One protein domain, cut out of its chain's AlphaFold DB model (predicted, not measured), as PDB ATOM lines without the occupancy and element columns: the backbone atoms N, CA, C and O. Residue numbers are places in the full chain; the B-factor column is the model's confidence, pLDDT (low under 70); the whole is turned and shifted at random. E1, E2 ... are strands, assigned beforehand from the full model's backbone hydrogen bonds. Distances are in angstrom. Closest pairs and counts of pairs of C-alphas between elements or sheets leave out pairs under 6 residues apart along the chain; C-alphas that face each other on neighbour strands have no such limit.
ATOM      1  N   THR A   3     -18.390  -9.920 -51.277       97.50
ATOM      2  CA  THR A   3     -17.140 -10.602 -50.922       97.50
ATOM      3  C   THR A   3     -16.507 -11.251 -52.142       97.50
ATOM      4  O   THR A   3     -17.212 -11.811 -52.983       97.50
ATOM      5  N   SER A   4     -15.183 -11.296 -52.189       98.12
ATOM      6  CA  SER A   4     -14.426 -12.112 -53.141       98.12
ATOM      7  C   SER A   4     -13.114 -12.573 -52.512       98.12
ATOM      8  O   SER A   4     -12.761 -12.135 -51.419       98.12
ATOM      9  N   PHE A   5     -12.389 -13.469 -53.175       98.69
ATOM     10  CA  PHE A   5     -11.026 -13.807 -52.786       98.69
ATOM     11  C   PHE A   5     -10.197 -14.194 -54.008       98.69
ATOM     12  O   PHE A   5     -10.748 -14.592 -55.039       98.69
ATOM     13  N   ILE A   6      -8.880 -14.098 -53.873       98.62
ATOM     14  CA  ILE A   6      -7.905 -14.598 -54.841       98.62
ATOM     15  C   ILE A   6      -6.884 -15.474 -54.120       98.62
ATOM     16  O   ILE A   6      -6.456 -15.152 -53.014       98.62
ATOM     17  N   LYS A   7      -6.483 -16.580 -54.746       98.62
ATOM     18  CA  LYS A   7      -5.329 -17.366 -54.302       98.62
ATOM     19  C   LYS A   7      -4.055 -16.688 -54.800       98.62
ATOM     20  O   LYS A   7      -3.964 -16.391 -55.989       98.62
ATOM     21  N   TYR A   8      -3.082 -16.499 -53.916       98.44
ATOM     22  CA  TYR A   8      -1.788 -15.892 -54.251       98.44
ATOM     23  C   TYR A   8      -0.593 -16.812 -53.958       98.44
ATOM     24  O   TYR A   8       0.500 -16.589 -54.466       98.44
ATOM     25  N   GLY A   9      -0.783 -17.885 -53.185       98.25
ATOM     26  CA  GLY A   9       0.307 -18.797 -52.853       98.25
ATOM     27  C   GLY A   9      -0.149 -20.107 -52.228       98.25
ATOM     28  O   GLY A   9      -1.341 -20.418 -52.179       98.25
ATOM     29  N   VAL A  10       0.828 -20.883 -51.760       98.12
ATOM     30  CA  VAL A  10       0.633 -22.139 -51.028       98.12
ATOM     31  C   VAL A  10       1.649 -22.196 -49.888       98.12
ATOM     32  O   VAL A  10       2.825 -21.897 -50.100       98.12
ATOM     33  N   LYS A  11       1.212 -22.602 -48.695       96.00
ATOM     34  CA  LYS A  11       2.068 -22.854 -47.528       96.00
ATOM     35  C   LYS A  11       1.556 -24.086 -46.792       96.00
ATOM     36  O   LYS A  11       0.356 -24.216 -46.584       96.00
ATOM     37  N   ASP A  12       2.456 -25.002 -46.444       90.81
ATOM     38  CA  ASP A  12       2.129 -26.240 -45.721       90.81
ATOM     39  C   ASP A  12       0.999 -27.055 -46.385       90.81
ATOM     40  O   ASP A  12       0.120 -27.603 -45.723       90.81
ATOM     41  N   GLY A  13       0.990 -27.089 -47.724       95.81
ATOM     42  CA  GLY A  13      -0.035 -27.776 -48.521       95.81
ATOM     43  C   GLY A  13      -1.409 -27.095 -48.546       95.81
ATOM     44  O   GLY A  13      -2.344 -27.657 -49.108       95.81
ATOM     45  N   GLN A  14      -1.538 -25.899 -47.966       97.88
ATOM     46  CA  GLN A  14      -2.775 -25.122 -47.908       97.88
ATOM     47  C   GLN A  14      -2.672 -23.851 -48.751       97.88
ATOM     48  O   GLN A  14      -1.609 -23.235 -48.858       97.88
ATOM     49  N   ASP A  15      -3.794 -23.445 -49.339       98.56
ATOM     50  CA  ASP A  15      -3.864 -22.248 -50.169       98.56
ATOM     51  C   ASP A  15      -3.769 -20.978 -49.319       98.56
ATOM     52  O   ASP A  15      -4.456 -20.822 -48.305       98.56
ATOM     53  N   LEU A  16      -2.929 -20.052 -49.770       98.88
ATOM     54  CA  LEU A  16      -2.890 -18.690 -49.262       98.88
ATOM     55  C   LEU A  16      -3.796 -17.815 -50.130       98.88
ATOM     56  O   LEU A  16      -3.610 -17.734 -51.350       98.88
ATOM     57  N   CYS A  17      -4.770 -17.174 -49.493       98.88
ATOM     58  CA  CYS A  17      -5.820 -16.397 -50.132       98.88
ATOM     59  C   CYS A  17      -5.926 -14.993 -49.532       98.88
ATOM     60  O   CYS A  17      -5.942 -14.822 -48.312       98.88
ATOM     61  N   GLU A  18      -6.058 -14.000 -50.409       98.88
ATOM     62  CA  GLU A  18      -6.407 -12.623 -50.069       98.88
ATOM     63  C   GLU A  18      -7.918 -12.465 -50.284       98.88
ATOM     64  O   GLU A  18      -8.436 -12.698 -51.378       98.88
ATOM     65  N   ILE A  19      -8.641 -12.121 -49.226       98.88
ATOM     66  CA  ILE A  19     -10.099 -12.002 -49.177       98.88
ATOM     67  C   ILE A  19     -10.455 -10.516 -49.188       98.88
ATOM     68  O   ILE A  19      -9.877  -9.737 -48.441       98.88
ATOM     69  N   SER A  20     -11.432 -10.118 -49.999       98.62
ATOM     70  CA  SER A  20     -11.969  -8.754 -50.042       98.62
ATOM     71  C   SER A  20     -13.398  -8.713 -49.506       98.62
ATOM     72  O   SER A  20     -14.249  -9.473 -49.972       98.62
ATOM     73  N   LEU A  21     -13.666  -7.790 -48.580       98.50
ATOM     74  CA  LEU A  21     -15.003  -7.387 -48.139       98.50
ATOM     75  C   LEU A  21     -15.244  -5.949 -48.606       98.50
ATOM     76  O   LEU A  21     -14.422  -5.075 -48.343       98.50
ATOM     77  N   GLU A  22     -16.346  -5.690 -49.300       97.19
ATOM     78  CA  GLU A  22     -16.672  -4.355 -49.814       97.19
ATOM     79  C   GLU A  22     -18.092  -3.956 -49.404       97.19
ATOM     80  O   GLU A  22     -19.020  -4.780 -49.442       97.19
ATOM     81  N   ASN A  23     -18.251  -2.690 -49.018       96.38
ATOM     82  CA  ASN A  23     -19.549  -2.074 -48.775       96.38
ATOM     83  C   ASN A  23     -19.959  -1.138 -49.916       96.38
ATOM     84  O   ASN A  23     -19.233  -0.974 -50.896       96.38
ATOM     85  N   ASP A  24     -21.143  -0.550 -49.797       94.88
ATOM     86  CA  ASP A  24     -21.721   0.304 -50.836       94.88
ATOM     87  C   ASP A  24     -21.291   1.782 -50.686       94.88
ATOM     88  O   ASP A  24     -21.694   2.631 -51.475       94.88
ATOM     89  N   HIS A  25     -20.440   2.085 -49.697       93.88
ATOM     90  CA  HIS A  25     -20.001   3.434 -49.310       93.88
ATOM     91  C   HIS A  25     -18.489   3.655 -49.488       93.88
ATOM     92  O   HIS A  25     -17.908   4.554 -48.882       93.88
ATOM     93  N   GLY A  26     -17.837   2.842 -50.325       92.06
ATOM     94  CA  GLY A  26     -16.439   3.046 -50.714       92.06
ATOM     95  C   GLY A  26     -15.396   2.502 -49.733       92.06
ATOM     96  O   GLY A  26     -14.206   2.754 -49.938       92.06
ATOM     97  N   MET A  27     -15.801   1.739 -48.708       97.94
ATOM     98  CA  MET A  27     -14.866   0.996 -47.862       97.94
ATOM     99  C   MET A  27     -14.622  -0.414 -48.411       97.94
ATOM    100  O   MET A  27     -15.554  -1.165 -48.722       97.94
ATOM    101  N   LYS A  28     -13.341  -0.784 -48.482       98.19
ATOM    102  CA  LYS A  28     -12.862  -2.114 -48.855       98.19
ATOM    103  C   LYS A  28     -11.883  -2.630 -47.810       98.19
ATOM    104  O   LYS A  28     -10.826  -2.047 -47.590       98.19
ATOM    105  N   VAL A  29     -12.204  -3.765 -47.212       98.69
ATOM    106  CA  VAL A  29     -11.335  -4.469 -46.269       98.69
ATOM    107  C   VAL A  29     -10.671  -5.634 -46.984       98.69
ATOM    108  O   VAL A  29     -11.342  -6.389 -47.692       98.69
ATOM    109  N   LYS A  30      -9.361  -5.787 -46.793       98.81
ATOM    110  CA  LYS A  30      -8.616  -6.963 -47.234       98.81
ATOM    111  C   LYS A  30      -8.143  -7.785 -46.048       98.81
ATOM    112  O   LYS A  30      -7.630  -7.233 -45.076       98.81
ATOM    113  N   LEU A  31      -8.309  -9.098 -46.147       98.94
ATOM    114  CA  LEU A  31      -7.917 -10.067 -45.133       98.94
ATOM    115  C   LEU A  31      -7.035 -11.141 -45.764       98.94
ATOM    116  O   LEU A  31      -7.238 -11.493 -46.924       98.94
ATOM    117  N   LEU A  32      -6.139 -11.735 -44.984       98.94
ATOM    118  CA  LEU A  32      -5.446 -12.964 -45.362       98.94
ATOM    119  C   LEU A  32      -5.972 -14.112 -44.508       98.94
ATOM    120  O   LEU A  32      -6.139 -13.975 -43.294       98.94
ATOM    121  N   ASN A  33      -6.180 -15.274 -45.125       98.88
ATOM    122  CA  ASN A  33      -6.432 -16.484 -44.344       98.88
ATOM    123  C   ASN A  33      -5.173 -16.947 -43.586       98.88
ATOM    124  O   ASN A  33      -5.280 -17.630 -42.571       98.88
ATOM    125  N   TYR A  34      -3.982 -16.532 -44.022       98.88
ATOM    126  CA  TYR A  34      -2.774 -16.625 -43.208       98.88
ATOM    127  C   TYR A  34      -2.910 -15.759 -41.951       98.88
ATOM    128  O   TYR A  34      -3.111 -14.546 -42.039       98.88
ATOM    129  N   GLY A  35      -2.850 -16.390 -40.783       98.75
ATOM    130  CA  GLY A  35      -2.934 -15.734 -39.481       98.75
ATOM    131  C   GLY A  35      -4.274 -15.079 -39.141       98.75
ATOM    132  O   GLY A  35      -4.340 -14.337 -38.162       98.75
ATOM    133  N   ALA A  36      -5.321 -15.303 -39.946       98.81
ATOM    134  CA  ALA A  36      -6.563 -14.528 -39.909       98.81
ATOM    135  C   ALA A  36      -6.305 -13.008 -39.829       98.81
ATOM    136  O   ALA A  36      -6.816 -12.302 -38.948       98.81
ATOM    137  N   THR A  37      -5.447 -12.547 -40.738       98.94
ATOM    138  CA  THR A  37      -4.805 -11.230 -40.715       98.94
ATOM    139  C   THR A  37      -5.684 -10.167 -41.360       98.94
ATOM    140  O   THR A  37      -6.161 -10.360 -42.478       98.94
ATOM    141  N   LEU A  38      -5.852  -9.023 -40.696       98.94
ATOM    142  CA  LEU A  38      -6.394  -7.805 -41.295       98.94
ATOM    143  C   LEU A  38      -5.283  -7.088 -42.071       98.94
ATOM    144  O   LEU A  38      -4.426  -6.439 -41.477       98.94
ATOM    145  N   GLU A  39      -5.287  -7.237 -43.393       98.88
ATOM    146  CA  GLU A  39      -4.205  -6.779 -44.265       98.88
ATOM    147  C   GLU A  39      -4.331  -5.296 -44.610       98.88
ATOM    148  O   GLU A  39      -3.347  -4.565 -44.521       98.88
ATOM    149  N   LYS A  40      -5.522  -4.852 -45.040       98.81
ATOM    150  CA  LYS A  40      -5.794  -3.466 -45.462       98.81
ATOM    151  C   LYS A  40      -7.200  -3.040 -45.058       98.81
ATOM    152  O   LYS A  40      -8.139  -3.834 -45.126       98.81
ATOM    153  N   VAL A  41      -7.354  -1.760 -44.734       98.75
ATOM    154  CA  VAL A  41      -8.653  -1.097 -44.568       98.75
ATOM    155  C   VAL A  41      -8.627   0.139 -45.450       98.75
ATOM    156  O   VAL A  41      -8.061   1.162 -45.082       98.75
ATOM    157  N   LEU A  42      -9.187   0.012 -46.648       98.62
ATOM    158  CA  LEU A  42      -9.199   1.062 -47.654       98.62
ATOM    159  C   LEU A  42     -10.493   1.861 -47.536       98.62
ATOM    160  O   LEU A  42     -11.575   1.292 -47.680       98.62
ATOM    161  N   LEU A  43     -10.386   3.168 -47.330       97.38
ATOM    162  CA  LEU A  43     -11.501   4.108 -47.397       97.38
ATOM    163  C   LEU A  43     -11.158   5.156 -48.453       97.38
ATOM    164  O   LEU A  43     -10.144   5.833 -48.338       97.38
ATOM    165  N   ASN A  44     -11.961   5.255 -49.517       91.94
ATOM    166  CA  ASN A  44     -11.690   6.161 -50.646       91.94
ATOM    167  C   ASN A  44     -10.279   6.001 -51.257       91.94
ATOM    168  O   ASN A  44      -9.689   6.959 -51.741       91.94
ATOM    169  N   SER A  45      -9.765   4.766 -51.296       90.44
ATOM    170  CA  SER A  45      -8.417   4.390 -51.778       90.44
ATOM    171  C   SER A  45      -7.242   4.741 -50.858       90.44
ATOM    172  O   SER A  45      -6.109   4.395 -51.189       90.44
ATOM    173  N   GLU A  46      -7.488   5.331 -49.691       97.12
ATOM    174  CA  GLU A  46      -6.470   5.518 -48.655       97.12
ATOM    175  C   GLU A  46      -6.486   4.341 -47.679       97.12
ATOM    176  O   GLU A  46      -7.551   3.862 -47.288       97.12
ATOM    177  N   ASN A  47      -5.309   3.852 -47.286       98.25
ATOM    178  CA  ASN A  47      -5.191   2.737 -46.350       98.25
ATOM    179  C   ASN A  47      -5.075   3.250 -44.914       98.25
ATOM    180  O   ASN A  47      -4.165   4.008 -44.590       98.25
ATOM    181  N   MET A  48      -5.994   2.821 -44.056       98.56
ATOM    182  CA  MET A  48      -6.122   3.306 -42.680       98.56
ATOM    183  C   MET A  48      -5.195   2.585 -41.689       98.56
ATOM    184  O   MET A  48      -5.129   2.960 -40.512       98.56
ATOM    185  N   ILE A  49      -4.509   1.535 -42.147       98.75
ATOM    186  CA  ILE A  49      -3.630   0.686 -41.338       98.75
ATOM    187  C   ILE A  49      -2.284   0.456 -42.029       98.75
ATOM    188  O   ILE A  49      -2.166   0.579 -43.250       98.75
ATOM    189  N   LEU A  50      -1.274   0.068 -41.249       98.44
ATOM    190  CA  LEU A  50      -0.009  -0.413 -41.799       98.44
ATOM    191  C   LEU A  50      -0.205  -1.753 -42.509       98.44
ATOM    192  O   LEU A  50      -0.870  -2.652 -41.994       98.44
ATOM    193  N   SER A  51       0.454  -1.894 -43.655       98.56
ATOM    194  CA  SER A  51       0.453  -3.113 -44.460       98.56
ATOM    195  C   SER A  51       1.843  -3.362 -45.028       98.56
ATOM    196  O   SER A  51       2.564  -2.410 -45.331       98.56
ATOM    197  N   LEU A  52       2.208  -4.630 -45.215       98.38
ATOM    198  CA  LEU A  52       3.398  -4.977 -45.998       98.38
ATOM    199  C   LEU A  52       3.176  -4.684 -47.491       98.38
ATOM    200  O   LEU A  52       2.054  -4.402 -47.924       98.38
ATOM    201  N   ASN A  53       4.250  -4.764 -48.280       97.94
ATOM    202  CA  ASN A  53       4.205  -4.438 -49.706       97.94
ATOM    203  C   ASN A  53       3.277  -5.385 -50.476       97.94
ATOM    204  O   ASN A  53       2.556  -4.945 -51.373       97.94
ATOM    205  N   SER A  54       3.273  -6.672 -50.117       98.19
ATOM    206  CA  SER A  54       2.429  -7.682 -50.754       98.19
ATOM    207  C   SER A  54       1.901  -8.726 -49.750       98.19
ATOM    208  O   SER A  54       2.469  -8.883 -48.664       98.19
ATOM    209  N   PRO A  55       0.818  -9.461 -50.076       98.31
ATOM    210  CA  PRO A  55       0.281 -10.507 -49.201       98.31
ATOM    211  C   PRO A  55       1.265 -11.673 -48.978       98.31
ATOM    212  O   PRO A  55       1.229 -12.328 -47.935       98.31
ATOM    213  N   GLU A  56       2.189 -11.920 -49.912       98.25
ATOM    214  CA  GLU A  56       3.253 -12.922 -49.777       98.25
ATOM    215  C   GLU A  56       4.207 -12.598 -48.620       98.25
ATOM    216  O   GLU A  56       4.652 -13.516 -47.922       98.25
ATOM    217  N   ASP A  57       4.497 -11.311 -48.393       98.50
ATOM    218  CA  ASP A  57       5.465 -10.857 -47.388       98.50
ATOM    219  C   ASP A  57       5.066 -11.252 -45.961       98.50
ATOM    220  O   ASP A  57       5.935 -11.561 -45.147       98.50
ATOM    221  N   TYR A  58       3.762 -11.337 -45.673       98.50
ATOM    222  CA  TYR A  58       3.250 -11.678 -44.340       98.50
ATOM    223  C   TYR A  58       3.674 -13.069 -43.870       98.50
ATOM    224  O   TYR A  58       3.743 -13.314 -42.671       98.50
ATOM    225  N   SER A  59       3.954 -13.982 -44.804       97.38
ATOM    226  CA  SER A  59       4.282 -15.381 -44.507       97.38
ATOM    227  C   SER A  59       5.775 -15.718 -44.607       97.38
ATOM    228  O   SER A  59       6.149 -16.874 -44.360       97.38
ATOM    229  N   LYS A  60       6.612 -14.727 -44.968       97.50
ATOM    230  CA  LYS A  60       8.078 -14.855 -45.076       97.50
ATOM    231  C   LYS A  60       8.746 -14.848 -43.705       97.50
ATOM    232  O   LYS A  60       9.646 -15.643 -43.455       97.50
ATOM    233  N   GLU A  61       8.277 -13.980 -42.819       96.12
ATOM    234  CA  GLU A  61       8.734 -13.863 -41.438       96.12
ATOM    235  C   GLU A  61       7.600 -13.321 -40.557       96.12
ATOM    236  O   GLU A  61       6.584 -12.829 -41.052       96.12
ATOM    237  N   ARG A  62       7.758 -13.410 -39.237       97.62
ATOM    238  CA  ARG A  62       6.710 -13.012 -38.298       97.62
ATOM    239  C   ARG A  62       6.806 -11.523 -37.950       97.62
ATOM    240  O   ARG A  62       7.539 -11.152 -37.040       97.62
ATOM    241  N   ASN A  63       6.015 -10.695 -38.633       96.94
ATOM    242  CA  ASN A  63       5.937  -9.242 -38.403       96.94
ATOM    243  C   ASN A  63       4.704  -8.782 -37.593       96.94
ATOM    244  O   ASN A  63       4.562  -7.594 -37.314       96.94
ATOM    245  N   PHE A  64       3.821  -9.711 -37.206       98.44
ATOM    246  CA  PHE A  64       2.605  -9.533 -36.384       98.44
ATOM    247  C   PHE A  64       1.482  -8.658 -36.952       98.44
ATOM    248  O   PHE A  64       0.323  -8.978 -36.704       98.44
ATOM    249  N   LEU A  65       1.787  -7.579 -37.680       98.12
ATOM    250  CA  LEU A  65       0.816  -6.581 -38.132       98.12
ATOM    251  C   LEU A  65      -0.466  -7.207 -38.706       98.12
ATOM    252  O   LEU A  65      -0.435  -8.015 -39.630       98.12
ATOM    253  N   GLY A  66      -1.598  -6.854 -38.101       98.69
ATOM    254  CA  GLY A  66      -2.929  -7.321 -38.492       98.69
ATOM    255  C   GLY A  66      -3.287  -8.755 -38.093       98.69
ATOM    256  O   GLY A  66      -4.460  -9.116 -38.181       98.69
ATOM    257  N   GLY A  67      -2.326  -9.572 -37.659       98.81
ATOM    258  CA  GLY A  67      -2.524 -10.988 -37.356       98.81
ATOM    259  C   GLY A  67      -3.367 -11.237 -36.104       98.81
ATOM    260  O   GLY A  67      -3.366 -10.444 -35.158       98.81
ATOM    261  N   THR A  68      -4.062 -12.376 -36.072       98.94
ATOM    262  CA  THR A  68      -4.691 -12.908 -34.854       98.94
ATOM    263  C   THR A  68      -3.648 -13.681 -34.047       98.94
ATOM    264  O   THR A  68      -3.380 -14.855 -34.312       98.94
ATOM    265  N   VAL A  69      -3.049 -13.018 -33.057       98.88
ATOM    266  CA  VAL A  69      -1.946 -13.547 -32.244       98.88
ATOM    267  C   VAL A  69      -2.489 -14.298 -31.030       98.88
ATOM    268  O   VAL A  69      -3.237 -13.744 -30.223       98.88
ATOM    269  N   GLY A  70      -2.075 -15.552 -30.871       98.62
ATOM    270  CA  GLY A  70      -2.534 -16.454 -29.813       98.62
ATOM    271  C   GLY A  70      -1.676 -17.725 -29.726       98.62
ATOM    272  O   GLY A  70      -0.750 -17.895 -30.511       98.62
ATOM    273  N   ARG A  71      -1.931 -18.651 -28.791       98.44
ATOM    274  CA  ARG A  71      -3.059 -18.700 -27.829       98.44
ATOM    275  C   ARG A  71      -3.040 -17.604 -26.751       98.44
ATOM    276  O   ARG A  71      -4.096 -17.252 -26.235       98.44
ATOM    277  N   ILE A  72      -1.876 -17.025 -26.454       98.88
ATOM    278  CA  ILE A  72      -1.731 -15.821 -25.619       98.88
ATOM    279  C   ILE A  72      -0.989 -14.749 -26.408       98.88
ATOM    280  O   ILE A  72       0.107 -14.996 -26.902       98.88
ATOM    281  N   CYS A  73      -1.558 -13.549 -26.488       98.69
ATOM    282  CA  CYS A  73      -0.861 -12.352 -26.931       98.69
ATOM    283  C   CYS A  73      -0.187 -11.659 -25.736       98.69
ATOM    284  O   CYS A  73      -0.757 -11.565 -24.648       98.69
ATOM    285  N   GLY A 104       2.789 -18.943 -32.902       98.19
ATOM    286  CA  GLY A 104       1.411 -18.569 -32.607       98.19
ATOM    287  C   GLY A 104       0.438 -18.716 -33.776       98.19
ATOM    288  O   GLY A 104       0.797 -19.030 -34.912       98.19
ATOM    289  N   THR A 105      -0.833 -18.461 -33.484       98.75
ATOM    290  CA  THR A 105      -1.945 -18.634 -34.433       98.75
ATOM    291  C   THR A 105      -1.890 -17.691 -35.641       98.75
ATOM    292  O   THR A 105      -2.436 -18.021 -36.694       98.75
ATOM    293  N   ASP A 106      -1.187 -16.564 -35.519       98.81
ATOM    294  CA  ASP A 106      -0.898 -15.610 -36.597       98.81
ATOM    295  C   ASP A 106       0.065 -16.181 -37.652       98.81
ATOM    296  O   ASP A 106       0.131 -15.672 -38.766       98.81
ATOM    297  N   MET A 107       0.776 -17.269 -37.337       98.56
ATOM    298  CA  MET A 107       1.718 -17.916 -38.254       98.56
ATOM    299  C   MET A 107       1.125 -19.105 -39.022       98.56
ATOM    300  O   MET A 107       1.844 -19.747 -39.793       98.56
ATOM    301  N   LYS A 108      -0.155 -19.429 -38.801       98.44
ATOM    302  CA  LYS A 108      -0.826 -20.615 -39.358       98.44
ATOM    303  C   LYS A 108      -1.765 -20.240 -40.499       98.44
ATOM    304  O   LYS A 108      -2.282 -19.128 -40.543       98.44
ATOM    305  N   VAL A 109      -2.010 -21.166 -41.423       98.75
ATOM    306  CA  VAL A 109      -3.031 -20.996 -42.468       98.75
ATOM    307  C   VAL A 109      -4.396 -21.377 -41.894       98.75
ATOM    308  O   VAL A 109      -4.552 -22.466 -41.348       98.75
ATOM    309  N   TRP A 110      -5.373 -20.474 -41.993       98.81
ATOM    310  CA  TRP A 110      -6.743 -20.708 -41.538       98.81
ATOM    311  C   TRP A 110      -7.631 -21.127 -42.713       98.81
ATOM    312  O   TRP A 110      -7.479 -20.654 -43.844       98.81
ATOM    313  N   ASN A 111      -8.615 -21.977 -42.432       98.69
ATOM    314  CA  ASN A 111      -9.724 -22.203 -43.356       98.69
ATOM    315  C   ASN A 111     -10.676 -21.011 -43.299       98.69
ATOM    316  O   ASN A 111     -10.768 -20.363 -42.261       98.69
ATOM    317  N   PHE A 112     -11.431 -20.735 -44.361       98.75
ATOM    318  CA  PHE A 112     -12.390 -19.632 -44.339       98.75
ATOM    319  C   PHE A 112     -13.676 -19.922 -45.112       98.75
ATOM    320  O   PHE A 112     -13.735 -20.801 -45.972       98.75
ATOM    321  N   LYS A 113     -14.725 -19.164 -44.787       98.50
ATOM    322  CA  LYS A 113     -16.005 -19.110 -45.498       98.50
ATOM    323  C   LYS A 113     -16.453 -17.660 -45.618       98.50
ATOM    324  O   LYS A 113     -16.304 -16.885 -44.678       98.50
ATOM    325  N   LEU A 114     -17.027 -17.309 -46.762       98.31
ATOM    326  CA  LEU A 114     -17.552 -15.971 -47.021       98.31
ATOM    327  C   LEU A 114     -19.073 -15.973 -46.907       98.31
ATOM    328  O   LEU A 114     -19.729 -16.949 -47.281       98.31
ATOM    329  N   LYS A 115     -19.626 -14.875 -46.400       95.00
ATOM    330  CA  LYS A 115     -21.066 -14.639 -46.306       95.00
ATOM    331  C   LYS A 115     -21.361 -13.217 -46.756       95.00
ATOM    332  O   LYS A 115     -20.633 -12.291 -46.414       95.00
ATOM    333  N   ASN A 116     -22.452 -13.056 -47.492       89.44
ATOM    334  CA  ASN A 116     -22.996 -11.752 -47.845       89.44
ATOM    335  C   ASN A 116     -24.459 -11.697 -47.431       89.44
ATOM    336  O   ASN A 116     -25.180 -12.690 -47.538       89.44
ATOM    337  N   SER A 117     -24.881 -10.518 -47.006       88.62
ATOM    338  CA  SER A 117     -26.280 -10.133 -46.879       88.62
ATOM    339  C   SER A 117     -26.449  -8.701 -47.387       88.62
ATOM    340  O   SER A 117     -25.465  -8.031 -47.708       88.62
ATOM    341  N   ASP A 118     -27.684  -8.206 -47.404       84.44
ATOM    342  CA  ASP A 118     -27.960  -6.804 -47.736       84.44
ATOM    343  C   ASP A 118     -27.374  -5.819 -46.705       84.44
ATOM    344  O   ASP A 118     -27.258  -4.629 -46.988       84.44
ATOM    345  N   GLN A 119     -27.010  -6.294 -45.507       87.94
ATOM    346  CA  GLN A 119     -26.565  -5.457 -44.385       87.94
ATOM    347  C   GLN A 119     -25.055  -5.513 -44.128       87.94
ATOM    348  O   GLN A 119     -24.495  -4.560 -43.588       87.94
ATOM    349  N   GLU A 120     -24.403  -6.626 -44.476       93.44
ATOM    350  CA  GLU A 120     -22.989  -6.866 -44.167       93.44
ATOM    351  C   GLU A 120     -22.309  -7.820 -45.164       93.44
ATOM    352  O   GLU A 120     -22.929  -8.737 -45.715       93.44
ATOM    353  N   SER A 121     -21.001  -7.624 -45.341       97.25
ATOM    354  CA  SER A 121     -20.068  -8.546 -45.988       97.25
ATOM    355  C   SER A 121     -19.153  -9.142 -44.920       97.25
ATOM    356  O   SER A 121     -18.631  -8.431 -44.060       97.25
ATOM    357  N   GLN A 122     -18.993 -10.464 -44.931       98.25
ATOM    358  CA  GLN A 122     -18.405 -11.201 -43.814       98.25
ATOM    359  C   GLN A 122     -17.432 -12.286 -44.283       98.25
ATOM    360  O   GLN A 122     -17.694 -13.011 -45.246       98.25
ATOM    361  N   ALA A 123     -16.347 -12.449 -43.525       98.69
ATOM    362  CA  ALA A 123     -15.457 -13.601 -43.587       98.69
ATOM    363  C   ALA A 123     -15.394 -14.292 -42.219       98.69
ATOM    364  O   ALA A 123     -15.073 -13.668 -41.208       98.69
ATOM    365  N   ASP A 124     -15.683 -15.591 -42.208       98.88
ATOM    366  CA  ASP A 124     -15.460 -16.478 -41.072       98.88
ATOM    367  C   ASP A 124     -14.192 -17.291 -41.314       98.88
ATOM    368  O   ASP A 124     -14.089 -17.956 -42.344       98.88
ATOM    369  N   LEU A 125     -13.250 -17.266 -40.375       98.88
ATOM    370  CA  LEU A 125     -11.985 -17.985 -40.438       98.88
ATOM    371  C   LEU A 125     -11.874 -18.973 -39.281       98.88
ATOM    372  O   LEU A 125     -12.212 -18.650 -38.145       98.88
ATOM    373  N   PHE A 126     -11.374 -20.173 -39.565       98.88
ATOM    374  CA  PHE A 126     -11.335 -21.294 -38.635       98.88
ATOM    375  C   PHE A 126      -9.938 -21.906 -38.549       98.88
ATOM    376  O   PHE A 126      -9.317 -22.198 -39.576       98.88
ATOM    377  N   LEU A 127      -9.495 -22.175 -37.324       98.81
ATOM    378  CA  LEU A 127      -8.255 -22.889 -37.034       98.81
ATOM    379  C   LEU A 127      -8.522 -23.989 -36.009       98.81
ATOM    380  O   LEU A 127      -9.216 -23.777 -35.014       98.81
ATOM    381  N   PHE A 128      -7.958 -25.164 -36.266       98.69
ATOM    382  CA  PHE A 128      -7.839 -26.226 -35.278       98.69
ATOM    383  C   PHE A 128      -6.397 -26.257 -34.789       98.69
ATOM    384  O   PHE A 128      -5.476 -26.408 -35.591       98.69
ATOM    385  N   ASP A 129      -6.221 -26.099 -33.486       98.50
ATOM    386  CA  ASP A 129      -4.928 -26.115 -32.827       98.50
ATOM    387  C   ASP A 129      -4.848 -27.326 -31.896       98.50
ATOM    388  O   ASP A 129      -5.647 -27.452 -30.970       98.50
ATOM    389  N   SER A 130      -3.935 -28.250 -32.180       98.50
ATOM    390  CA  SER A 130      -3.875 -29.542 -31.494       98.50
ATOM    391  C   SER A 130      -3.448 -29.411 -30.030       98.50
ATOM    392  O   SER A 130      -2.737 -28.479 -29.651       98.50
ATOM    393  N   LYS A 141     -10.486 -25.193 -30.930       98.88
ATOM    394  CA  LYS A 141     -11.155 -24.719 -32.143       98.88
ATOM    395  C   LYS A 141     -11.307 -23.214 -32.029       98.88
ATOM    396  O   LYS A 141     -11.997 -22.763 -31.119       98.88
ATOM    397  N   LEU A 142     -10.677 -22.469 -32.927       98.88
ATOM    398  CA  LEU A 142     -10.758 -21.015 -32.995       98.88
ATOM    399  C   LEU A 142     -11.623 -20.600 -34.186       98.88
ATOM    400  O   LEU A 142     -11.530 -21.189 -35.266       98.88
ATOM    401  N   HIS A 143     -12.433 -19.564 -33.990       98.88
ATOM    402  CA  HIS A 143     -13.275 -18.960 -35.017       98.88
ATOM    403  C   HIS A 143     -13.160 -17.437 -34.937       98.88
ATOM    404  O   HIS A 143     -13.559 -16.824 -33.949       98.88
ATOM    405  N   VAL A 144     -12.596 -16.838 -35.984       98.88
ATOM    406  CA  VAL A 144     -12.544 -15.388 -36.184       98.88
ATOM    407  C   VAL A 144     -13.626 -14.982 -37.175       98.88
ATOM    408  O   VAL A 144     -13.729 -15.562 -38.253       98.88
ATOM    409  N   THR A 145     -14.384 -13.942 -36.858       98.88
ATOM    410  CA  THR A 145     -15.323 -13.303 -37.778       98.88
ATOM    411  C   THR A 145     -14.907 -11.856 -37.999       98.88
ATOM    412  O   THR A 145     -14.870 -11.072 -37.049       98.88
ATOM    413  N   TYR A 146     -14.662 -11.495 -39.259       98.81
ATOM    414  CA  TYR A 146     -14.622 -10.105 -39.707       98.81
ATOM    415  C   TYR A 146     -15.926  -9.777 -40.428       98.81
ATOM    416  O   TYR A 146     -16.328 -10.513 -41.334       98.81
ATOM    417  N   LYS A 147     -16.568  -8.670 -40.054       98.38
ATOM    418  CA  LYS A 147     -17.728  -8.116 -40.770       98.38
ATOM    419  C   LYS A 147     -17.472  -6.662 -41.101       98.38
ATOM    420  O   LYS A 147     -16.994  -5.924 -40.244       98.38
ATOM    421  N   LEU A 148     -17.837  -6.277 -42.311       98.56
ATOM    422  CA  LEU A 148     -17.951  -4.896 -42.741       98.56
ATOM    423  C   LEU A 148     -19.435  -4.594 -42.957       98.56
ATOM    424  O   LEU A 148     -20.132  -5.397 -43.576       98.56
ATOM    425  N   ASP A 149     -19.901  -3.443 -42.483       97.50
ATOM    426  CA  ASP A 149     -21.253  -2.938 -42.733       97.50
ATOM    427  C   ASP A 149     -21.247  -1.636 -43.564       97.50
ATOM    428  O   ASP A 149     -20.204  -1.056 -43.888       97.50
ATOM    429  N   ASN A 150     -22.438  -1.164 -43.935       96.62
ATOM    430  CA  ASN A 150     -22.623   0.081 -44.690       96.62
ATOM    431  C   ASN A 150     -22.424   1.367 -43.860       96.62
ATOM    432  O   ASN A 150     -22.548   2.461 -44.400       96.62
ATOM    433  N   LYS A 151     -22.080   1.263 -42.572       96.81
ATOM    434  CA  LYS A 151     -21.686   2.397 -41.719       96.81
ATOM    435  C   LYS A 151     -20.165   2.535 -41.611       96.81
ATOM    436  O   LYS A 151     -19.692   3.266 -40.746       96.81
ATOM    437  N   ASN A 152     -19.405   1.847 -42.472       97.31
ATOM    438  CA  ASN A 152     -17.940   1.785 -42.429       97.31
ATOM    439  C   ASN A 152     -17.398   1.204 -41.111       97.31
ATOM    440  O   ASN A 152     -16.276   1.510 -40.707       97.31
ATOM    441  N   ASN A 153     -18.184   0.365 -40.435       97.94
ATOM    442  CA  ASN A 153     -17.745  -0.316 -39.230       97.94
ATOM    443  C   ASN A 153     -17.197  -1.706 -39.587       97.94
ATOM    444  O   ASN A 153     -17.871  -2.521 -40.223       97.94
ATOM    445  N   VAL A 154     -15.952  -1.951 -39.170       98.31
ATOM    446  CA  VAL A 154     -15.268  -3.239 -39.294       98.31
ATOM    447  C   VAL A 154     -15.266  -3.898 -37.923       98.31
ATOM    448  O   VAL A 154     -14.518  -3.499 -37.034       98.31
ATOM    449  N   SER A 155     -16.108  -4.911 -37.739       98.38
ATOM    450  CA  SER A 155     -16.150  -5.671 -36.490       98.38
ATOM    451  C   SER A 155     -15.234  -6.890 -36.561       98.38
ATOM    452  O   SER A 155     -15.202  -7.586 -37.579       98.38
ATOM    453  N   TYR A 156     -14.541  -7.160 -35.458       98.75
ATOM    454  CA  TYR A 156     -13.743  -8.359 -35.228       98.75
ATOM    455  C   TYR A 156     -14.310  -9.110 -34.024       98.75
ATOM    456  O   TYR A 156     -14.447  -8.540 -32.939       98.75
ATOM    457  N   LYS A 157     -14.627 -10.390 -34.205       98.81
ATOM    458  CA  LYS A 157     -15.038 -11.295 -33.127       98.81
ATOM    459  C   LYS A 157     -14.144 -12.524 -33.153       98.81
ATOM    460  O   LYS A 157     -13.933 -13.091 -34.218       98.81
ATOM    461  N   LEU A 158     -13.658 -12.944 -31.989       98.75
ATOM    462  CA  LEU A 158     -12.890 -14.173 -31.828       98.75
ATOM    463  C   LEU A 158     -13.534 -15.043 -30.752       98.75
ATOM    464  O   LEU A 158     -13.711 -14.617 -29.613       98.75
ATOM    465  N   GLU A 159     -13.875 -16.266 -31.136       98.81
ATOM    466  CA  GLU A 159     -14.422 -17.304 -30.271       98.81
ATOM    467  C   GLU A 159     -13.477 -18.504 -30.258       98.81
ATOM    468  O   GLU A 159     -12.845 -18.829 -31.267       98.81
ATOM    469  N   ALA A 160     -13.378 -19.180 -29.115       98.75
ATOM    470  CA  ALA A 160     -12.604 -20.403 -28.999       98.75
ATOM    471  C   ALA A 160     -13.245 -21.382 -28.019       98.75
ATOM    472  O   ALA A 160     -13.864 -20.982 -27.033       98.75
ATOM    473  N   VAL A 161     -13.066 -22.674 -28.287       98.88
ATOM    474  CA  VAL A 161     -13.466 -23.762 -27.388       98.88
ATOM    475  C   VAL A 161     -12.302 -24.728 -27.256       98.88
ATOM    476  O   VAL A 161     -11.728 -25.134 -28.268       98.88
ATOM    477  N   SER A 162     -11.980 -25.103 -26.017       98.88
ATOM    478  CA  SER A 162     -11.018 -26.160 -25.714       98.88
ATOM    479  C   SER A 162     -11.699 -27.366 -25.075       98.88
ATOM    480  O   SER A 162     -12.728 -27.220 -24.416       98.88
ATOM    481  N   ASP A 163     -11.129 -28.550 -25.283       98.75
ATOM    482  CA  ASP A 163     -11.563 -29.804 -24.658       98.75
ATOM    483  C   ASP A 163     -10.830 -30.127 -23.343       98.75
ATOM    484  O   ASP A 163     -11.140 -31.129 -22.700       98.75
ATOM    485  N   GLN A 164      -9.901 -29.268 -22.911       98.56
ATOM    486  CA  GLN A 164      -9.218 -29.373 -21.623       98.56
ATOM    487  C   GLN A 164      -9.154 -28.018 -20.914       98.56
ATOM    488  O   GLN A 164      -9.360 -26.953 -21.500       98.56
ATOM    489  N   LEU A 165      -8.830 -28.060 -19.620       98.50
ATOM    490  CA  LEU A 165      -8.465 -26.866 -18.871       98.50
ATOM    491  C   LEU A 165      -7.200 -26.249 -19.483       98.50
ATOM    492  O   LEU A 165      -6.157 -26.894 -19.551       98.50
ATOM    493  N   THR A 166      -7.287 -24.986 -19.890       98.69
ATOM    494  CA  THR A 166      -6.193 -24.281 -20.563       98.69
ATOM    495  C   THR A 166      -6.280 -22.773 -20.322       98.69
ATOM    496  O   THR A 166      -7.200 -22.291 -19.656       98.69
ATOM    497  N   ILE A 167      -5.320 -22.024 -20.862       98.69
ATOM    498  CA  ILE A 167      -5.286 -20.558 -20.844       98.69
ATOM    499  C   ILE A 167      -5.364 -20.014 -22.268       98.69
ATOM    500  O   ILE A 167      -4.758 -20.555 -23.192       98.69
ATOM    501  N   PHE A 168      -6.115 -18.930 -22.440       98.81
ATOM    502  CA  PHE A 168      -6.350 -18.309 -23.737       98.81
ATOM    503  C   PHE A 168      -6.559 -16.805 -23.552       98.81
ATOM    504  O   PHE A 168      -7.414 -16.392 -22.771       98.81
ATOM    505  N   ASN A 169      -5.748 -15.993 -24.230       98.88
ATOM    506  CA  ASN A 169      -5.818 -14.529 -24.198       98.88
ATOM    507  C   ASN A 169      -5.274 -13.939 -25.516       98.88
ATOM    508  O   ASN A 169      -4.175 -13.378 -25.532       98.88
ATOM    509  N   PRO A 170      -5.963 -14.153 -26.644       98.81
ATOM    510  CA  PRO A 170      -5.516 -13.709 -27.962       98.81
ATOM    511  C   PRO A 170      -5.749 -12.205 -28.177       98.81
ATOM    512  O   PRO A 170      -6.507 -11.569 -27.447       98.81
ATOM    513  N   ALA A 171      -5.155 -11.647 -29.232       98.75
ATOM    514  CA  ALA A 171      -5.487 -10.306 -29.712       98.75
ATOM    515  C   ALA A 171      -5.355 -10.200 -31.237       98.75
ATOM    516  O   ALA A 171      -4.576 -10.927 -31.853       98.75
ATOM    517  N   ASN A 172      -6.078  -9.251 -31.832       98.81
ATOM    518  CA  ASN A 172      -5.776  -8.759 -33.172       98.81
ATOM    519  C   ASN A 172      -4.655  -7.707 -33.076       98.81
ATOM    520  O   ASN A 172      -4.724  -6.808 -32.239       98.81
ATOM    521  N   HIS A 173      -3.626  -7.830 -33.913       98.69
ATOM    522  CA  HIS A 173      -2.410  -7.019 -33.831       98.69
ATOM    523  C   HIS A 173      -2.326  -5.932 -34.924       98.69
ATOM    524  O   HIS A 173      -1.251  -5.642 -35.456       98.69
ATOM    525  N   THR A 174      -3.456  -5.336 -35.317       98.81
ATOM    526  CA  THR A 174      -3.496  -4.242 -36.301       98.81
ATOM    527  C   THR A 174      -2.832  -2.965 -35.786       98.81
ATOM    528  O   THR A 174      -3.055  -2.532 -34.658       98.81
ATOM    529  N   TYR A 175      -2.055  -2.323 -36.659       98.62
ATOM    530  CA  TYR A 175      -1.455  -1.013 -36.421       98.62
ATOM    531  C   TYR A 175      -2.172   0.036 -37.269       98.62
ATOM    532  O   TYR A 175      -2.099  -0.004 -38.496       98.62
ATOM    533  N   PHE A 176      -2.857   0.972 -36.618       98.56
ATOM    534  CA  PHE A 176      -3.566   2.060 -37.289       98.56
ATOM    535  C   PHE A 176      -2.639   3.234 -37.579       98.56
ATOM    536  O   PHE A 176      -1.786   3.584 -36.762       98.56
ATOM    537  N   ASN A 177      -2.833   3.853 -38.738       97.94
ATOM    538  CA  ASN A 177      -2.082   5.036 -39.146       97.94
ATOM    539  C   ASN A 177      -2.942   6.090 -39.869       97.94
ATOM    540  O   ASN A 177      -2.460   7.197 -40.075       97.94
ATOM    541  N   LEU A 178      -4.198   5.773 -40.219       97.50
ATOM    542  CA  LEU A 178      -5.153   6.680 -40.873       97.50
ATOM    543  C   LEU A 178      -4.606   7.337 -42.155       97.50
ATOM    544  O   LEU A 178      -4.894   8.497 -42.419       97.50
ATOM    545  N   GLY A 179      -3.782   6.615 -42.924       96.06
ATOM    546  CA  GLY A 179      -3.123   7.152 -44.121       96.06
ATOM    547  C   GLY A 179      -1.871   7.997 -43.853       96.06
ATOM    548  O   GLY A 179      -1.183   8.371 -44.796       96.06
ATOM    549  N   GLU A 180      -1.523   8.231 -42.587       95.31
ATOM    550  CA  GLU A 180      -0.446   9.127 -42.152       95.31
ATOM    551  C   GLU A 180       0.591   8.396 -41.275       95.31
ATOM    552  O   GLU A 180       0.654   7.162 -41.224       95.31
ATOM    553  N   LYS A 181       1.451   9.147 -40.574       95.31
ATOM    554  CA  LYS A 181       2.277   8.619 -39.478       95.31
ATOM    555  C   LYS A 181       1.499   8.688 -38.168       95.31
ATOM    556  O   LYS A 181       1.032   9.753 -37.786       95.31
ATOM    557  N   ALA A 182       1.450   7.585 -37.420       95.75
ATOM    558  CA  ALA A 182       0.739   7.532 -36.137       95.75
ATOM    559  C   ALA A 182       1.221   8.584 -35.116       95.75
ATOM    560  O   ALA A 182       0.425   9.073 -34.327       95.75
ATOM    561  N   THR A 183       2.499   8.979 -35.170       95.50
ATOM    562  CA  THR A 183       3.085  10.045 -34.332       95.50
ATOM    563  C   THR A 183       2.514  11.436 -34.601       95.50
ATOM    564  O   THR A 183       2.776  12.364 -33.841       95.50
ATOM    565  N   ASP A 184       1.793  11.601 -35.710       96.38
ATOM    566  CA  ASP A 184       1.140  12.849 -36.074       96.38
ATOM    567  C   ASP A 184      -0.359  12.879 -35.743       96.38
ATOM    568  O   ASP A 184      -1.000  13.922 -35.900       96.38
ATOM    569  N   LEU A 185      -0.907  11.769 -35.246       97.38
ATOM    570  CA  LEU A 185      -2.319  11.630 -34.913       97.38
ATOM    571  C   LEU A 185      -2.603  12.048 -33.472       97.38
ATOM    572  O   LEU A 185      -1.759  11.929 -32.595       97.38
ATOM    573  N   ASN A 186      -3.838  12.480 -33.222       97.44
ATOM    574  CA  ASN A 186      -4.330  12.665 -31.862       97.44
ATOM    575  C   ASN A 186      -4.942  11.360 -31.340       97.44
ATOM    576  O   ASN A 186      -5.697  10.693 -32.051       97.44
TER     577      ASN A 186
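AT A GLANCE: This is residues 3 to 73, 104 to 130 and 141 to 186 of the 222 residues of the protein "Aldose 1-epimerase" of Lactobacillus gasseri 224-1 (UniProt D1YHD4). Two twisted four-stranded sheets lie face to face as a sandwich, their strands nearly aligned, with long unnamed stretches, residues 44 to 73 and 163 to 186, completing the body. The printed part has 144 residues and eight named strands, E1 to E8 in chain order, with no named helix; the antiparallel sheets run E5 E6 E7 E8 and E1 E2 E3 E4. The class is all strand, though under half of the residues are in named elements. The whole is compact, with a radius of gyration of the C-alphas of 15.0 A and spans of 45 by 37 by 30 A.

IN THESE COORDINATES: E6, residues 120 to 129, is 28.7 A long. Its sheet also holds E5, residues 111 to 116, E7, residues 141 to 149, and E8, residues 154 to 162, which ends at C-alpha 162 (-11.018, -26.160, -25.714). The other sheet holds E1, residues 3 to 11, from C-alpha 3 (-17.140, -10.602, -50.922), E2, residues 14 to 22, E3, residues 27 to 32, and E4, residues 37 to 43.

HOW THE PARTS SIT: E6 and E7 are antiparallel, with N 125 and O 144 2.8 A apart. E5 and E6 form a hairpin, with N 113 and O 124 2.8 A apart, as do E7 and E8, with N 145 and O 157 2.8 A apart. Between the sheets, the closest C-alphas of E2 and E6 are those of Leu 21 and Ser 121, 5.6 A apart. E4 and E8 are apart. E1 to E4 form a meander, each strand the antiparallel neighbour of the one before; N 19 and O 31 are 2.8 A apart. E1 bends by 63 degrees at residue 8.

THE WHOLE: Residues 68 to 69 pair antiparallel with 171 to 172. Residues 74 to 103 and 131 to 140 are not printed; the C-alpha gaps are 8.7 A and 8.8 A. No printed residue is under 70 in pLDDT.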